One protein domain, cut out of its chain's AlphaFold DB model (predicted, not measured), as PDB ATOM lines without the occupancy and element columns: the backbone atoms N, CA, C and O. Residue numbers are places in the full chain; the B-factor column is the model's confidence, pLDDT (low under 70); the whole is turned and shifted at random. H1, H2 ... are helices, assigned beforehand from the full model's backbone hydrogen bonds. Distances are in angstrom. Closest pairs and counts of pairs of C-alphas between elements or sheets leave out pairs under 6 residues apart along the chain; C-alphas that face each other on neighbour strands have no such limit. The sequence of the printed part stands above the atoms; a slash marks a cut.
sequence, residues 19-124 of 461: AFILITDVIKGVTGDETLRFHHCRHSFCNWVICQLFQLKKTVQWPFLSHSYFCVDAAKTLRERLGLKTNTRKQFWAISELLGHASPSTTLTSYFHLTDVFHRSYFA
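AT A GLANCE: This is residues 19 to 124 of the 461 residues of an uncharacterized protein of Vibrio agarilyticus (UniProt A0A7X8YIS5). The longest helix, H2, runs through the middle of a loose cluster of helices: H6 lies beside it, H5 crosses near its last residues, and H7 packs on H6. H1 is set off beyond the first residues of H2 and touches no helix, while the short H3 and H4, which follow H2 in the chain, make a corner off to one side of H2, with H8 near H3. The printed part has 106 residues with eight named helices, H1 to H8 in order, and no named strand: all helix. It is compact, with a radius of gyration of the C-alphas of 14.9 A and spans of 39 by 33 by 25 A.

IN THESE COORDINATES: H2, residues 40 to 53, is 20.0 A long and begins at C-alpha 40 (13.205, 96.970, 155.918). H1, residues 19 to 31, is 18.2 A long and begins at C-alpha 19 (1.868, 90.719, 164.192). H3 is residues 56 to 59, H4 63 to 66, H5 72 to 81, 14.4 A long, H6 90 to 98, and H7 104 to 110. H8, residues 115 to 123, ends at C-alpha 123 (37.194, 108.834, 148.304).

HOW THE PARTS SIT: H2 touches H6 at a shallow tilt of 26 degrees, opposite ways; their closest C-alphas, Cys 46 and Ile 95, are 7.0 A apart. With residues 52 to 53 alone H2 touches H5, about perpendicular at 76 degrees, the closest C-alphas being Gln 52 and Ala 75, 5.2 A. H6 touches H7 at a steep tilt of 61 degrees, the same way, closest at C-alphas Ser 96 and Pro 104, 5.5 A. H3 and H4 only just touch, only at the corner, with 3 pairs of C-alphas within 8 A, the closest Lys 57 and Leu 65, 5.7 A. H8 is close to H3 but not clearly touching, closest at C-alphas Thr 59 and Tyr 122, 7.9 A. Each O i to N i+4 pair is within hydrogen-bond range in H1, H2, H5, H6, H7 and H8; H3 and H4 are too short for such a pair.

THE WHOLE: The C-alphas farthest apart, Ala 19 and Phe 123, are 42.8 A apart. The printed part has no cut and no long link. Mean pLDDT of the printed part is 83.4; residues 29, 31, 59 to 60, 117 and 119 to 124 are under 70.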
ATOM      1  N   ALA A  19       0.654  90.325 163.485       84.50
ATOM      2  CA  ALA A  19       1.868  90.719 164.192       84.50
ATOM      3  C   ALA A  19       2.826  91.551 163.316       84.50
ATOM      4  O   ALA A  19       3.382  92.543 163.789       84.50
ATOM      5  N   PHE A  20       3.022  91.198 162.039       85.50
ATOM      6  CA  PHE A  20       3.864  91.996 161.137       85.50
ATOM      7  C   PHE A  20       3.267  93.364 160.809       85.50
ATOM      8  O   PHE A  20       4.027  94.326 160.663       85.50
ATOM      9  N   ILE A  21       1.939  93.464 160.703       84.69
ATOM     10  CA  ILE A  21       1.234  94.742 160.541       84.69
ATOM     11  C   ILE A  21       1.464  95.603 161.780       84.69
ATOM     12  O   ILE A  21       2.003  96.697 161.649       84.69
ATOM     13  N   LEU A  22       1.207  95.062 162.974       86.50
ATOM     14  CA  LEU A  22       1.419  95.778 164.231       86.50
ATOM     15  C   LEU A  22       2.861  96.282 164.369       86.50
ATOM     16  O   LEU A  22       3.083  97.446 164.688       86.50
ATOM     17  N   ILE A  23       3.859  95.435 164.097       85.31
ATOM     18  CA  ILE A  23       5.262  95.863 164.157       85.31
ATOM     19  C   ILE A  23       5.551  96.930 163.094       85.31
ATOM     20  O   ILE A  23       6.301  97.865 163.362       85.31
ATOM     21  N   THR A  24       4.969  96.818 161.897       87.00
ATOM     22  CA  THR A  24       5.117  97.843 160.853       87.00
ATOM     23  C   THR A  24       4.550  99.182 161.317       87.00
ATOM     24  O   THR A  24       5.231 100.194 161.169       87.00
ATOM     25  N   ASP A  25       3.373  99.188 161.934       79.19
ATOM     26  CA  ASP A  25       2.732 100.401 162.444       79.19
ATOM     27  C   ASP A  25       3.527 101.016 163.600       79.19
ATOM     28  O   ASP A  25       3.743 102.225 163.629       79.19
ATOM     29  N   VAL A  26       4.077 100.191 164.499       80.31
ATOM     30  CA  VAL A  26       4.985 100.657 165.560       80.31
ATOM     31  C   VAL A  26       6.253 101.275 164.969       80.31
ATOM     32  O   VAL A  26       6.664 102.352 165.399       80.31
ATOM     33  N   ILE A  27       6.874 100.635 163.970       76.94
ATOM     34  CA  ILE A  27       8.060 101.182 163.293       76.94
ATOM     35  C   ILE A  27       7.723 102.546 162.692       76.94
ATOM     36  O   ILE A  27       8.444 103.505 162.951       76.94
ATOM     37  N   LYS A  28       6.621 102.641 161.943       81.94
ATOM     38  CA  LYS A  28       6.159 103.891 161.332       81.94
ATOM     39  C   LYS A  28       5.907 104.977 162.372       81.94
ATOM     40  O   LYS A  28       6.365 106.100 162.177       81.94
ATOM     41  N   GLY A  29       5.257 104.631 163.484       65.31
ATOM     42  CA  GLY A  29       4.976 105.550 164.585       65.31
ATOM     43  C   GLY A  29       6.244 106.097 165.240       65.31
ATOM     44  O   GLY A  29       6.358 107.300 165.450       65.31
ATOM     45  N   VAL A  30       7.239 105.241 165.499       70.19
ATOM     46  CA  VAL A  30       8.512 105.655 166.116       70.19
ATOM     47  C   VAL A  30       9.387 106.459 165.147       70.19
ATOM     48  O   VAL A  30      10.088 107.379 165.567       70.19
ATOM     49  N   THR A  31       9.392 106.127 163.852       67.38
ATOM     50  CA  THR A  31      10.271 106.790 162.873       67.38
ATOM     51  C   THR A  31       9.642 107.999 162.186       67.38
ATOM     52  O   THR A  31      10.380 108.797 161.600       67.38
ATOM     53  N   GLY A  32       8.312 108.115 162.203       72.75
ATOM     54  CA  GLY A  32       7.544 109.098 161.435       72.75
ATOM     55  C   GLY A  32       7.607 108.886 159.915       72.75
ATOM     56  O   GLY A  32       7.486 109.850 159.161       72.75
ATOM     57  N   ASP A  33       7.862 107.657 159.451       74.31
ATOM     58  CA  ASP A  33       8.050 107.341 158.025       74.31
ATOM     59  C   ASP A  33       7.063 106.269 157.554       74.31
ATOM     60  O   ASP A  33       7.267 105.072 157.756       74.31
ATOM     61  N   GLU A  34       6.018 106.716 156.858       77.94
ATOM     62  CA  GLU A  34       4.940 105.873 156.335       77.94
ATOM     63  C   GLU A  34       5.357 104.902 155.230       77.94
ATOM     64  O   GLU A  34       4.620 103.967 154.903       77.94
ATOM     65  N   THR A  35       6.533 105.105 154.635       81.38
ATOM     66  CA  THR A  35       7.041 104.220 153.586       81.38
ATOM     67  C   THR A  35       7.668 102.952 154.159       81.38
ATOM     68  O   THR A  35       7.893 101.987 153.419       81.38
ATOM     69  N   LEU A  36       7.931 102.916 155.473       80.94
ATOM     70  CA  LEU A  36       8.571 101.777 156.108       80.94
ATOM     71  C   LEU A  36       7.653 100.556 156.189       80.94
ATOM     72  O   LEU A  36       6.450 100.636 156.423       80.94
ATOM     73  N   ARG A  37       8.273  99.393 155.992       87.31
ATOM     74  CA  ARG A  37       7.664  98.068 156.081       87.31
ATOM     75  C   ARG A  37       8.547  97.184 156.943       87.31
ATOM     76  O   ARG A  37       9.767  97.360 156.934       87.31
ATOM     77  N   PHE A  38       7.970  96.167 157.578       87.06
ATOM     78  CA  PHE A  38       8.727  95.196 158.374       87.06
ATOM     79  C   PHE A  38       9.949  94.606 157.638       87.06
ATOM     80  O   PHE A  38      11.019  94.442 158.222       87.06
ATOM     81  N   HIS A  39       9.847  94.358 156.325       87.62
ATOM     82  CA  HIS A  39      10.965  93.840 155.526       87.62
ATOM     83  C   HIS A  39      12.218  94.741 155.556       87.62
ATOM     84  O   HIS A  39      13.340  94.243 155.453       87.62
ATOM     85  N   HIS A  40      12.070  96.053 155.776       88.31
ATOM     86  CA  HIS A  40      13.205  96.970 155.918       88.31
ATOM     87  C   HIS A  40      14.099  96.631 157.113       88.31
ATOM     88  O   HIS A  40      15.301  96.873 157.042       88.31
ATOM     89  N   CYS A  41      13.587  95.966 158.155       88.06
ATOM     90  CA  CYS A  41      14.419  95.464 159.250       88.06
ATOM     91  C   CYS A  41      15.477  94.462 158.761       88.06
ATOM     92  O   CYS A  41      16.606  94.475 159.249       88.06
ATOM     93  N   ARG A  42      15.160  93.645 157.746       90.25
ATOM     94  CA  ARG A  42      16.113  92.706 157.130       90.25
ATOM     95  C   ARG A  42      17.213  93.443 156.361       90.25
ATOM     96  O   ARG A  42      18.380  93.059 156.432       90.25
ATOM     97  N   HIS A  43      16.865  94.535 155.679       90.25
ATOM     98  CA  HIS A  43      17.847  95.427 155.057       90.25
ATOM     99  C   HIS A  43      18.732  96.105 156.108       90.25
ATOM    100  O   HIS A  43      19.957  96.093 155.975       90.25
ATOM    101  N   SER A  44      18.146  96.643 157.178       89.12
ATOM    102  CA  SER A  44      18.888  97.254 158.284       89.12
ATOM    103  C   SER A  44      19.868  96.266 158.913       89.12
ATOM    104  O   SER A  44      21.046  96.591 159.052       89.12
ATOM    105  N   PHE A  45      19.423  95.034 159.179       92.69
ATOM    106  CA  PHE A  45      20.273  93.948 159.665       92.69
ATOM    107  C   PHE A  45      21.478  93.709 158.745       92.69
ATOM    108  O   PHE A  45      22.615  93.756 159.210       92.69
ATOM    109  N   CYS A  46      21.256  93.543 157.434       93.50
ATOM    110  CA  CYS A  46      22.336  93.366 156.455       93.50
ATOM    111  C   CYS A  46      23.382  94.491 156.541       93.50
ATOM    112  O   CYS A  46      24.580  94.239 156.691       93.50
ATOM    113  N   ASN A  47      22.928  95.746 156.498       91.31
ATOM    114  CA  ASN A  47      23.810  96.910 156.490       91.31
ATOM    115  C   ASN A  47      24.586  97.058 157.811       91.31
ATOM    116  O   ASN A  47      25.781  97.348 157.791       91.31
ATOM    117  N   TRP A  48      23.943  96.815 158.957       92.00
ATOM    118  CA  TRP A  48      24.578  96.922 160.274       92.00
ATOM    119  C   TRP A  48      25.620  95.827 160.505       92.00
ATOM    120  O   TRP A  48      26.727  96.123 160.960       92.00
ATOM    121  N   VAL A  49      25.310  94.586 160.125       92.31
ATOM    122  CA  VAL A  49      26.244  93.457 160.228       92.31
ATOM    123  C   VAL A  49      27.460  93.672 159.321       92.31
ATOM    124  O   VAL A  49      28.587  93.415 159.745       92.31
ATOM    125  N   ILE A  50      27.274  94.219 158.112       90.44
ATOM    126  CA  ILE A  50      28.389  94.626 157.239       90.44
ATOM    127  C   ILE A  50      29.250  95.694 157.930       90.44
ATOM    128  O   ILE A  50      30.465  95.521 158.039       90.44
ATOM    129  N   CYS A  51      28.651  96.765 158.459       89.31
ATOM    130  CA  CYS A  51      29.394  97.804 159.182       89.31
ATOM    131  C   CYS A  51      30.249  97.233 160.324       89.31
ATOM    132  O   CYS A  51      31.396  97.648 160.516       89.31
ATOM    133  N   GLN A  52      29.699  96.262 161.053       89.81
ATOM    134  CA  GLN A  52      30.342  95.630 162.198       89.81
ATOM    135  C   GLN A  52      31.466  94.664 161.777       89.81
ATOM    136  O   GLN A  52      32.601  94.811 162.235       89.81
ATOM    137  N   LEU A  53      31.210  93.724 160.855       89.62
ATOM    138  CA  LEU A  53      32.194  92.720 160.411       89.62
ATOM    139  C   LEU A  53      33.433  93.341 159.755       89.62
ATOM    140  O   LEU A  53      34.558  92.870 159.980       89.62
ATOM    141  N   PHE A  54      33.225  94.412 158.985       86.62
ATOM    142  CA  PHE A  54      34.280  95.157 158.298       86.62
ATOM    143  C   PHE A  54      34.871  96.296 159.148       86.62
ATOM    144  O   PHE A  54      35.755  97.006 158.674       86.62
ATOM    145  N   GLN A  55      34.438  96.450 160.409       83.69
ATOM    146  CA  GLN A  55      34.908  97.474 161.354       83.69
ATOM    147  C   GLN A  55      34.961  98.880 160.748       83.69
ATOM    148  O   GLN A  55      35.950  99.603 160.892       83.69
ATOM    149  N   LEU A  56      33.882  99.289 160.084       76.25
ATOM    150  CA  LEU A  56      33.891 100.517 159.291       76.25
ATOM    151  C   LEU A  56      34.095 101.785 160.117       76.25
ATOM    152  O   LEU A  56      34.611 102.768 159.589       76.25
ATOM    153  N   LYS A  57      33.809 101.738 161.422       75.56
ATOM    154  CA  LYS A  57      34.153 102.796 162.382       75.56
ATOM    155  C   LYS A  57      35.645 103.163 162.354       75.56
ATOM    156  O   LYS A  57      35.996 104.318 162.554       75.56
ATOM    157  N   LYS A  58      36.540 102.203 162.073       73.19
ATOM    158  CA  LYS A  58      37.988 102.464 161.938       73.19
ATOM    159  C   LYS A  58      38.338 103.222 160.664       73.19
ATOM    160  O   LYS A  58      39.343 103.921 160.624       73.19
ATOM    161  N   THR A  59      37.543 103.040 159.617       67.94
ATOM    162  CA  THR A  59      37.768 103.674 158.315       67.94
ATOM    163  C   THR A  59      37.037 105.003 158.182       67.94
ATOM    164  O   THR A  59      37.493 105.863 157.436       67.94
ATOM    165  N   VAL A  60      35.915 105.181 158.887       68.75
ATOM    166  CA  VAL A  60      35.058 106.356 158.748       68.75
ATOM    167  C   VAL A  60      34.371 106.715 160.062       68.75
ATOM    168  O   VAL A  60      33.763 105.864 160.707       68.75
ATOM    169  N   GLN A  61      34.397 108.001 160.411       71.81
ATOM    170  CA  GLN A  61      33.807 108.552 161.634       71.81
ATOM    171  C   GLN A  61      32.361 109.024 161.415       71.81
ATOM    172  O   GLN A  61      32.032 110.175 161.677       71.81
ATOM    173  N   TRP A  62      31.483 108.173 160.877       73.25
ATOM    174  CA  TRP A  62      30.064 108.543 160.785       73.25
ATOM    175  C   TRP A  62      29.429 108.580 162.181       73.25
ATOM    176  O   TRP A  62      29.617 107.616 162.924       73.25
ATOM    177  N   PRO A  63      28.609 109.594 162.523       73.38
ATOM    178  CA  PRO A  63      27.989 109.689 163.848       73.38
ATOM    179  C   PRO A  63      27.206 108.434 164.262       73.38
ATOM    180  O   PRO A  63      27.299 107.996 165.404       73.38
ATOM    181  N   PHE A  64      26.502 107.783 163.325       76.94
ATOM    182  CA  PHE A  64      25.750 106.558 163.628       76.94
ATOM    183  C   PHE A  64      26.650 105.356 163.974       76.94
ATOM    184  O   PHE A  64      26.204 104.426 164.641       76.94
ATOM    185  N   LEU A  65      27.928 105.370 163.570       81.62
ATOM    186  CA  LEU A  65      28.911 104.342 163.925       81.62
ATOM    187  C   LEU A  65      29.513 104.559 165.324       81.62
ATOM    188  O   LEU A  65      30.265 103.714 165.810       81.62
ATOM    189  N   SER A  66      29.197 105.667 166.001       81.56
ATOM    190  CA  SER A  66      29.707 105.948 167.347       81.56
ATOM    191  C   SER A  66      29.112 105.032 168.418       81.56
ATOM    192  O   SER A  66      29.763 104.820 169.439       81.56
ATOM    193  N   HIS A  67      27.957 104.412 168.155       85.00
ATOM    194  CA  HIS A  67      27.275 103.499 169.074       85.00
ATOM    195  C   HIS A  67      28.141 102.282 169.473       85.00
ATOM    196  O   HIS A  67      28.933 101.772 168.670       85.00
ATOM    197  N   SER A  68      27.967 101.783 170.704       85.25
ATOM    198  CA  SER A  68      28.720 100.644 171.270       85.25
ATOM    199  C   SER A  68      28.583  99.365 170.439       85.25
ATOM    200  O   SER A  68      29.524  98.583 170.345       85.25
ATOM    201  N   TYR A  69      27.460  99.208 169.739       85.06
ATOM    202  CA  TYR A  69      27.228  98.127 168.778       85.06
ATOM    203  C   TYR A  69      28.351  97.999 167.731       85.06
ATOM    204  O   TYR A  69      28.713  96.892 167.345       85.06
ATOM    205  N   PHE A  70      28.965  99.105 167.301       87.94
ATOM    206  CA  PHE A  70      30.038  99.101 166.298       87.94
ATOM    207  C   PHE A  70      31.451  99.110 166.909       87.94
ATOM    208  O   PHE A  70      32.425  99.406 166.208       87.94
ATOM    209  N   CYS A  71      31.595  98.827 168.209       86.62
ATOM    210  CA  CYS A  71      32.904  98.778 168.852       86.62
ATOM    211  C   CYS A  71      33.745  97.584 168.364       86.62
ATOM    212  O   CYS A  71      33.258  96.621 167.763       86.62
ATOM    213  N   VAL A  72      35.055  97.666 168.610       87.94
ATOM    214  CA  VAL A  72      36.023  96.661 168.152       87.94
ATOM    215  C   VAL A  72      35.738  95.291 168.769       87.94
ATOM    216  O   VAL A  72      35.844  94.292 168.052       87.94
ATOM    217  N   ASP A  73      35.325  95.257 170.037       90.06
ATOM    218  CA  ASP A  73      35.037  94.028 170.778       90.06
ATOM    219  C   ASP A  73      33.762  93.351 170.281       90.06
ATOM    220  O   ASP A  73      33.788  92.162 169.982       90.06
ATOM    221  N   ALA A  74      32.683  94.105 170.049       88.56
ATOM    222  CA  ALA A  74      31.450  93.562 169.477       88.56
ATOM    223  C   ALA A  74      31.698  92.930 168.093       88.56
ATOM    224  O   ALA A  74      31.240  91.822 167.807       88.56
ATOM    225  N   ALA A  75      32.508  93.584 167.255       90.50
ATOM    226  CA  ALA A  75      32.923  93.040 165.964       90.50
ATOM    227  C   ALA A  75      33.828  91.800 166.085       90.50
ATOM    228  O   ALA A  75      33.795  90.924 165.218       90.50
ATOM    229  N   LYS A  76      34.663  91.719 167.128       90.62
ATOM    230  CA  LYS A  76      35.485  90.538 167.418       90.62
ATOM    231  C   LYS A  76      34.597  89.364 167.838       90.62
ATOM    232  O   LYS A  76      34.658  88.331 167.178       90.62
ATOM    233  N   THR A  77      33.707  89.570 168.805       93.31
ATOM    234  CA  THR A  77      32.740  88.570 169.278       93.31
ATOM    235  C   THR A  77      31.871  88.036 168.142       93.31
ATOM    236  O   THR A  77      31.682  86.827 168.023       93.31
ATOM    237  N   LEU A  78      31.369  88.911 167.260       92.06
ATOM    238  CA  LEU A  78      30.580  88.475 166.106       92.06
ATOM    239  C   LEU A  78      31.397  87.575 165.166       92.06
ATOM    240  O   LEU A  78      30.908  86.539 164.724       92.06
ATOM    241  N   ARG A  79      32.645  87.948 164.864       92.44
ATOM    242  CA  ARG A  79      33.516  87.133 164.003       92.44
ATOM    243  C   ARG A  79      33.828  85.776 164.617       92.44
ATOM    244  O   ARG A  79      33.808  84.790 163.891       92.44
ATOM    245  N   GLU A  80      34.078  85.725 165.921       92.62
ATOM    246  CA  GLU A  80      34.335  84.477 166.647       92.62
ATOM    247  C   GLU A  80      33.119  83.549 166.602       92.62
ATOM    248  O   GLU A  80      33.258  82.390 166.222       92.62
ATOM    249  N   ARG A  81      31.917  84.079 166.864       93.12
ATOM    250  CA  ARG A  81      30.660  83.318 166.765       93.12
ATOM    251  C   ARG A  81      30.394  82.774 165.362       93.12
ATOM    252  O   ARG A  81      29.818  81.704 165.228       93.12
ATOM    253  N   LEU A  82      30.816  83.499 164.327       92.50
ATOM    254  CA  LEU A  82      30.672  83.083 162.929       92.50
ATOM    255  C   LEU A  82      31.862  82.250 162.410       92.50
ATOM    256  O   LEU A  82      31.888  81.901 161.231       92.50
ATOM    257  N   GLY A  83      32.878  81.964 163.234       92.06
ATOM    258  CA  GLY A  83      34.074  81.228 162.803       92.06
ATOM    259  C   GLY A  83      34.907  81.957 161.736       92.06
ATOM    260  O   GLY A  83      35.567  81.332 160.900       92.06
ATOM    261  N   LEU A  84      34.875  83.293 161.719       91.38
ATOM    262  CA  LEU A  84      35.502  84.128 160.695       91.38
ATOM    263  C   LEU A  84      36.840  84.710 161.162       91.38
ATOM    264  O   LEU A  84      36.942  85.342 162.212       91.38
ATOM    265  N   LYS A  85      37.865  84.605 160.310       85.69
ATOM    266  CA  LYS A  85      39.115  85.374 160.455       85.69
ATOM    267  C   LYS A  85      38.915  86.833 160.012       85.69
ATOM    268  O   LYS A  85      37.958  87.158 159.310       85.69
ATOM    269  N   THR A  86      39.825  87.728 160.392       78.56
ATOM    270  CA  THR A  86      39.844  89.112 159.890       78.56
ATOM    271  C   THR A  86      40.155  89.156 158.386       78.56
ATOM    272  O   THR A  86      40.892  88.318 157.871       78.56
ATOM    273  N   ASN A  87      39.587  90.139 157.673       75.44
ATOM    274  CA  ASN A  87      39.862  90.429 156.255       75.44
ATOM    275  C   ASN A  87      39.693  89.238 155.293       75.44
ATOM    276  O   ASN A  87      40.498  89.035 154.384       75.44
ATOM    277  N   THR A  88      38.634  88.446 155.467       84.12
ATOM    278  CA  THR A  88      38.333  87.302 154.597       84.12
ATOM    279  C   THR A  88      37.096  87.537 153.739       84.12
ATOM    280  O   THR A  88      36.073  88.029 154.209       84.12
ATOM    281  N   ARG A  89      37.141  87.068 152.484       82.81
ATOM    282  CA  ARG A  89      35.977  87.042 151.579       82.81
ATOM    283  C   ARG A  89      34.813  86.206 152.130       82.81
ATOM    284  O   ARG A  89      33.677  86.416 151.719       82.81
ATOM    285  N   LYS A  90      35.074  85.302 153.087       88.81
ATOM    286  CA  LYS A  90      34.044  84.488 153.758       88.81
ATOM    287  C   LYS A  90      33.037  85.323 154.561       88.81
ATOM    288  O   LYS A  90      31.943  84.844 154.810       88.81
ATOM    289  N   GLN A  91      33.365  86.570 154.914       91.06
ATOM    290  CA  GLN A  91      32.449  87.466 155.630       91.06
ATOM    291  C   GLN A  91      31.158  87.719 154.840       91.06
ATOM    292  O   GLN A  91      30.077  87.643 155.412       91.06
ATOM    293  N   PHE A  92      31.246  87.940 153.525       90.69
ATOM    294  CA  PHE A  92      30.051  88.137 152.696       90.69
ATOM    295  C   PHE A  92      29.229  86.860 152.526       90.69
ATOM    296  O   PHE A  92      28.008  86.938 152.462       90.69
ATOM    297  N   TRP A  93      29.882  85.696 152.501       92.25
ATOM    298  CA  TRP A  93      29.183  84.410 152.494       92.25
ATOM    299  C   TRP A  93      28.412  84.186 153.794       92.25
ATOM    300  O   TRP A  93      27.233  83.865 153.734       92.25
ATOM    301  N   ALA A  94      29.029  84.469 154.943       92.94
ATOM    302  CA  ALA A  94      28.358  84.379 156.237       92.94
ATOM    303  C   ALA A  94      27.150  85.326 156.331       92.94
ATOM    304  O   ALA A  94      26.097  84.934 156.819       92.94
ATOM    305  N   ILE A  95      27.259  86.562 155.826       93.38
ATOM    306  CA  ILE A  95      26.119  87.494 155.796       93.38
ATOM    307  C   ILE A  95      24.999  86.965 154.894       93.38
ATOM    308  O   ILE A  95      23.833  87.034 155.272       93.38
ATOM    309  N   SER A  96      25.335  86.437 153.714       92.69
ATOM    310  CA  SER A  96      24.345  85.815 152.831       92.69
ATOM    311  C   SER A  96      23.631  84.654 153.499       92.69
ATOM    312  O   SER A  96      22.414  84.580 153.406       92.69
ATOM    313  N   GLU A  97      24.357  83.801 154.213       92.19
ATOM    314  CA  GLU A  97      23.791  82.660 154.926       92.19
ATOM    315  C   GLU A  97      22.868  83.098 156.074       92.19
ATOM    316  O   GLU A  97      21.748  82.604 156.178       92.19
ATOM    317  N   LEU A  98      23.258  84.113 156.858       92.19
ATOM    318  CA  LEU A  98      22.395  84.728 157.881       92.19
ATOM    319  C   LEU A  98      21.113  85.335 157.287       92.19
ATOM    320  O   LEU A  98      20.073  85.380 157.939       92.19
ATOM    321  N   LEU A  99      21.190  85.808 156.044       91.31
ATOM    322  CA  LEU A  99      20.058  86.305 155.268       91.31
ATOM    323  C   LEU A  99      19.382  85.204 154.441       91.31
ATOM    324  O   LEU A  99      18.550  85.529 153.601       91.31
ATOM    325  N   GLY A 100      19.718  83.924 154.612       91.38
ATOM    326  CA  GLY A 100      19.127  82.820 153.846       91.38
ATOM    327  C   GLY A 100      19.281  82.941 152.323       91.38
ATOM    328  O   GLY A 100      18.456  82.424 151.576       91.38
ATOM    329  N   HIS A 101      20.288  83.669 151.841       92.50
ATOM    330  CA  HIS A 101      20.571  83.843 150.419       92.50
ATOM    331  C   HIS A 101      21.595  82.820 149.933       92.50
ATOM    332  O   HIS A 101      22.633  82.611 150.559       92.50
ATOM    333  N   ALA A 102      21.371  82.287 148.733       86.38
ATOM    334  CA  ALA A 102      22.287  81.341 148.097       86.38
ATOM    335  C   ALA A 102      23.633  81.962 147.672       86.38
ATOM    336  O   ALA A 102      24.586  81.235 147.400       86.38
ATOM    337  N   SER A 103      23.734  83.297 147.572       89.38
ATOM    338  CA  SER A 103      24.968  83.955 147.130       89.38
ATOM    339  C   SER A 103      25.194  85.348 147.745       89.38
ATOM    340  O   SER A 103      24.236  86.056 148.075       89.38
ATOM    341  N   PRO A 104      26.460  85.801 147.847       90.88
ATOM    342  CA  PRO A 104      26.824  87.193 148.124       90.88
ATOM    343  C   PRO A 104      26.278  88.197 147.117       90.88
ATOM    344  O   PRO A 104      25.981  89.327 147.494       90.88
ATOM    345  N   SER A 105      26.127  87.796 145.851       88.44
ATOM    346  CA  SER A 105      25.638  88.696 144.806       88.44
ATOM    347  C   SER A 105      24.226  89.179 145.124       88.44
ATOM    348  O   SER A 105      23.974  90.378 145.104       88.44
ATOM    349  N   THR A 106      23.327  88.267 145.505       86.75
ATOM    350  CA  THR A 106      21.947  88.600 145.894       86.75
ATOM    351  C   THR A 106      21.914  89.567 147.079       86.75
ATOM    352  O   THR A 106      21.193  90.563 147.064       86.75
ATOM    353  N   THR A 107      22.750  89.320 148.088       88.69
ATOM    354  CA  THR A 107      22.875  90.190 149.264       88.69
ATOM    355  C   THR A 107      23.352  91.592 148.892       88.69
ATOM    356  O   THR A 107      22.752  92.578 149.319       88.69
ATOM    357  N   LEU A 108      24.413  91.700 148.088       85.50
ATOM    358  CA  LEU A 108      25.014  92.988 147.743       85.50
ATOM    359  C   LEU A 108      24.152  93.817 146.790       85.50
ATOM    360  O   LEU A 108      24.135  95.034 146.913       85.50
ATOM    361  N   THR A 109      23.444  93.180 145.856       82.50
ATOM    362  CA  THR A 109      22.622  93.896 144.873       82.50
ATOM    363  C   THR A 109      21.290  94.363 145.455       82.50
ATOM    364  O   THR A 109      20.824  95.438 145.095       82.50
ATOM    365  N   SER A 110      20.672  93.577 146.341       82.00
ATOM    366  CA  SER A 110      19.298  93.846 146.789       82.00
ATOM    367  C   SER A 110      19.199  94.362 148.223       82.00
ATOM    368  O   SER A 110      18.229  95.040 148.547       82.00
ATOM    369  N   TYR A 111      20.173  94.059 149.090       89.12
ATOM    370  CA  TYR A 111      20.062  94.357 150.524       89.12
ATOM    371  C   TYR A 111      21.074  95.364 151.048       89.12
ATOM    372  O   TYR A 111      20.828  95.992 152.082       89.12
ATOM    373  N   PHE A 112      22.202  95.514 150.365       85.12
ATOM    374  CA  PHE A 112      23.268  96.391 150.804       85.12
ATOM    375  C   PHE A 112      23.116  97.793 150.191       85.12
ATOM    376  O   PHE A 112      23.398  98.007 149.018       85.12
ATOM    377  N   HIS A 113      22.691  98.753 151.017       84.25
ATOM    378  CA  HIS A 113      22.291 100.107 150.596       84.25
ATOM    379  C   HIS A 113      23.301 101.190 150.989       84.25
ATOM    380  O   HIS A 113      23.167 102.345 150.597       84.25
ATOM    381  N   LEU A 114      24.336 100.844 151.762       79.25
ATOM    382  CA  LEU A 114      25.395 101.782 152.156       79.25
ATOM    383  C   LEU A 114      26.596 101.775 151.190       79.25
ATOM    384  O   LEU A 114      27.644 102.331 151.518       79.25
ATOM    385  N   THR A 115      26.466 101.173 150.002       74.94
ATOM    386  CA  THR A 115      27.509 101.125 148.956       74.94
ATOM    387  C   THR A 115      28.046 102.513 148.627       74.94
ATOM    388  O   THR A 115      29.254 102.732 148.699       74.94
ATOM    389  N   ASP A 116      27.163 103.461 148.319       70.69
ATOM    390  CA  ASP A 116      27.532 104.820 147.914       70.69
ATOM    391  C   ASP A 116      28.109 105.629 149.076       70.69
ATOM    392  O   ASP A 116      29.073 106.381 148.906       70.69
ATOM    393  N   VAL A 117      27.574 105.419 150.282       69.56
ATOM    394  CA  VAL A 117      28.095 106.005 151.522       69.56
ATOM    395  C   VAL A 117      29.527 105.527 151.759       69.56
ATOM    396  O   VAL A 117      30.412 106.343 152.032       69.56
ATOM    397  N   PHE A 118      29.795 104.230 151.597       70.31
ATOM    398  CA  PHE A 118      31.143 103.680 151.724       70.31
ATOM    399  C   PHE A 118      32.048 104.162 150.610       70.31
ATOM    400  O   PHE A 118      33.136 104.647 150.907       70.31
ATOM    401  N   HIS A 119      31.596 104.092 149.358       67.50
ATOM    402  CA  HIS A 119      32.349 104.576 148.212       67.50
ATOM    403  C   HIS A 119      32.798 106.011 148.496       67.50
ATOM    404  O   HIS A 119      33.994 106.263 148.620       67.50
ATOM    405  N   ARG A 120      31.863 106.924 148.782       65.69
ATOM    406  CA  ARG A 120      32.183 108.306 149.150       65.69
ATOM    407  C   ARG A 120      33.182 108.383 150.299       65.69
ATOM    408  O   ARG A 120      34.162 109.099 150.168       65.69
ATOM    409  N   SER A 121      32.982 107.641 151.381       64.19
ATOM    410  CA  SER A 121      33.867 107.685 152.553       64.19
ATOM    411  C   SER A 121      35.308 107.241 152.266       64.19
ATOM    412  O   SER A 121      36.239 107.736 152.889       64.19
ATOM    413  N   TYR A 122      35.516 106.342 151.302       60.38
ATOM    414  CA  TYR A 122      36.851 105.933 150.849       60.38
ATOM    415  C   TYR A 122      37.501 106.932 149.871       60.38
ATOM    416  O   TYR A 122      38.717 106.875 149.641       60.38
ATOM    417  N   PHE A 123      36.713 107.818 149.252       58.44
ATOM    418  CA  PHE A 123      37.194 108.834 148.304       58.44
ATOM    419  C   PHE A 123      37.244 110.251 148.886       58.44
ATOM    420  O   PHE A 123      38.000 111.075 148.372       58.44
ATOM    421  N   ALA A 124      36.483 110.529 149.942       59.06
ATOM    422  CA  ALA A 124      36.333 111.831 150.571       59.06
ATOM    423  C   ALA A 124      36.887 111.810 152.003       59.06
ATOM    424  O   ALA A 124      36.403 111.073 152.852       59.06
TER     425      ALA A 124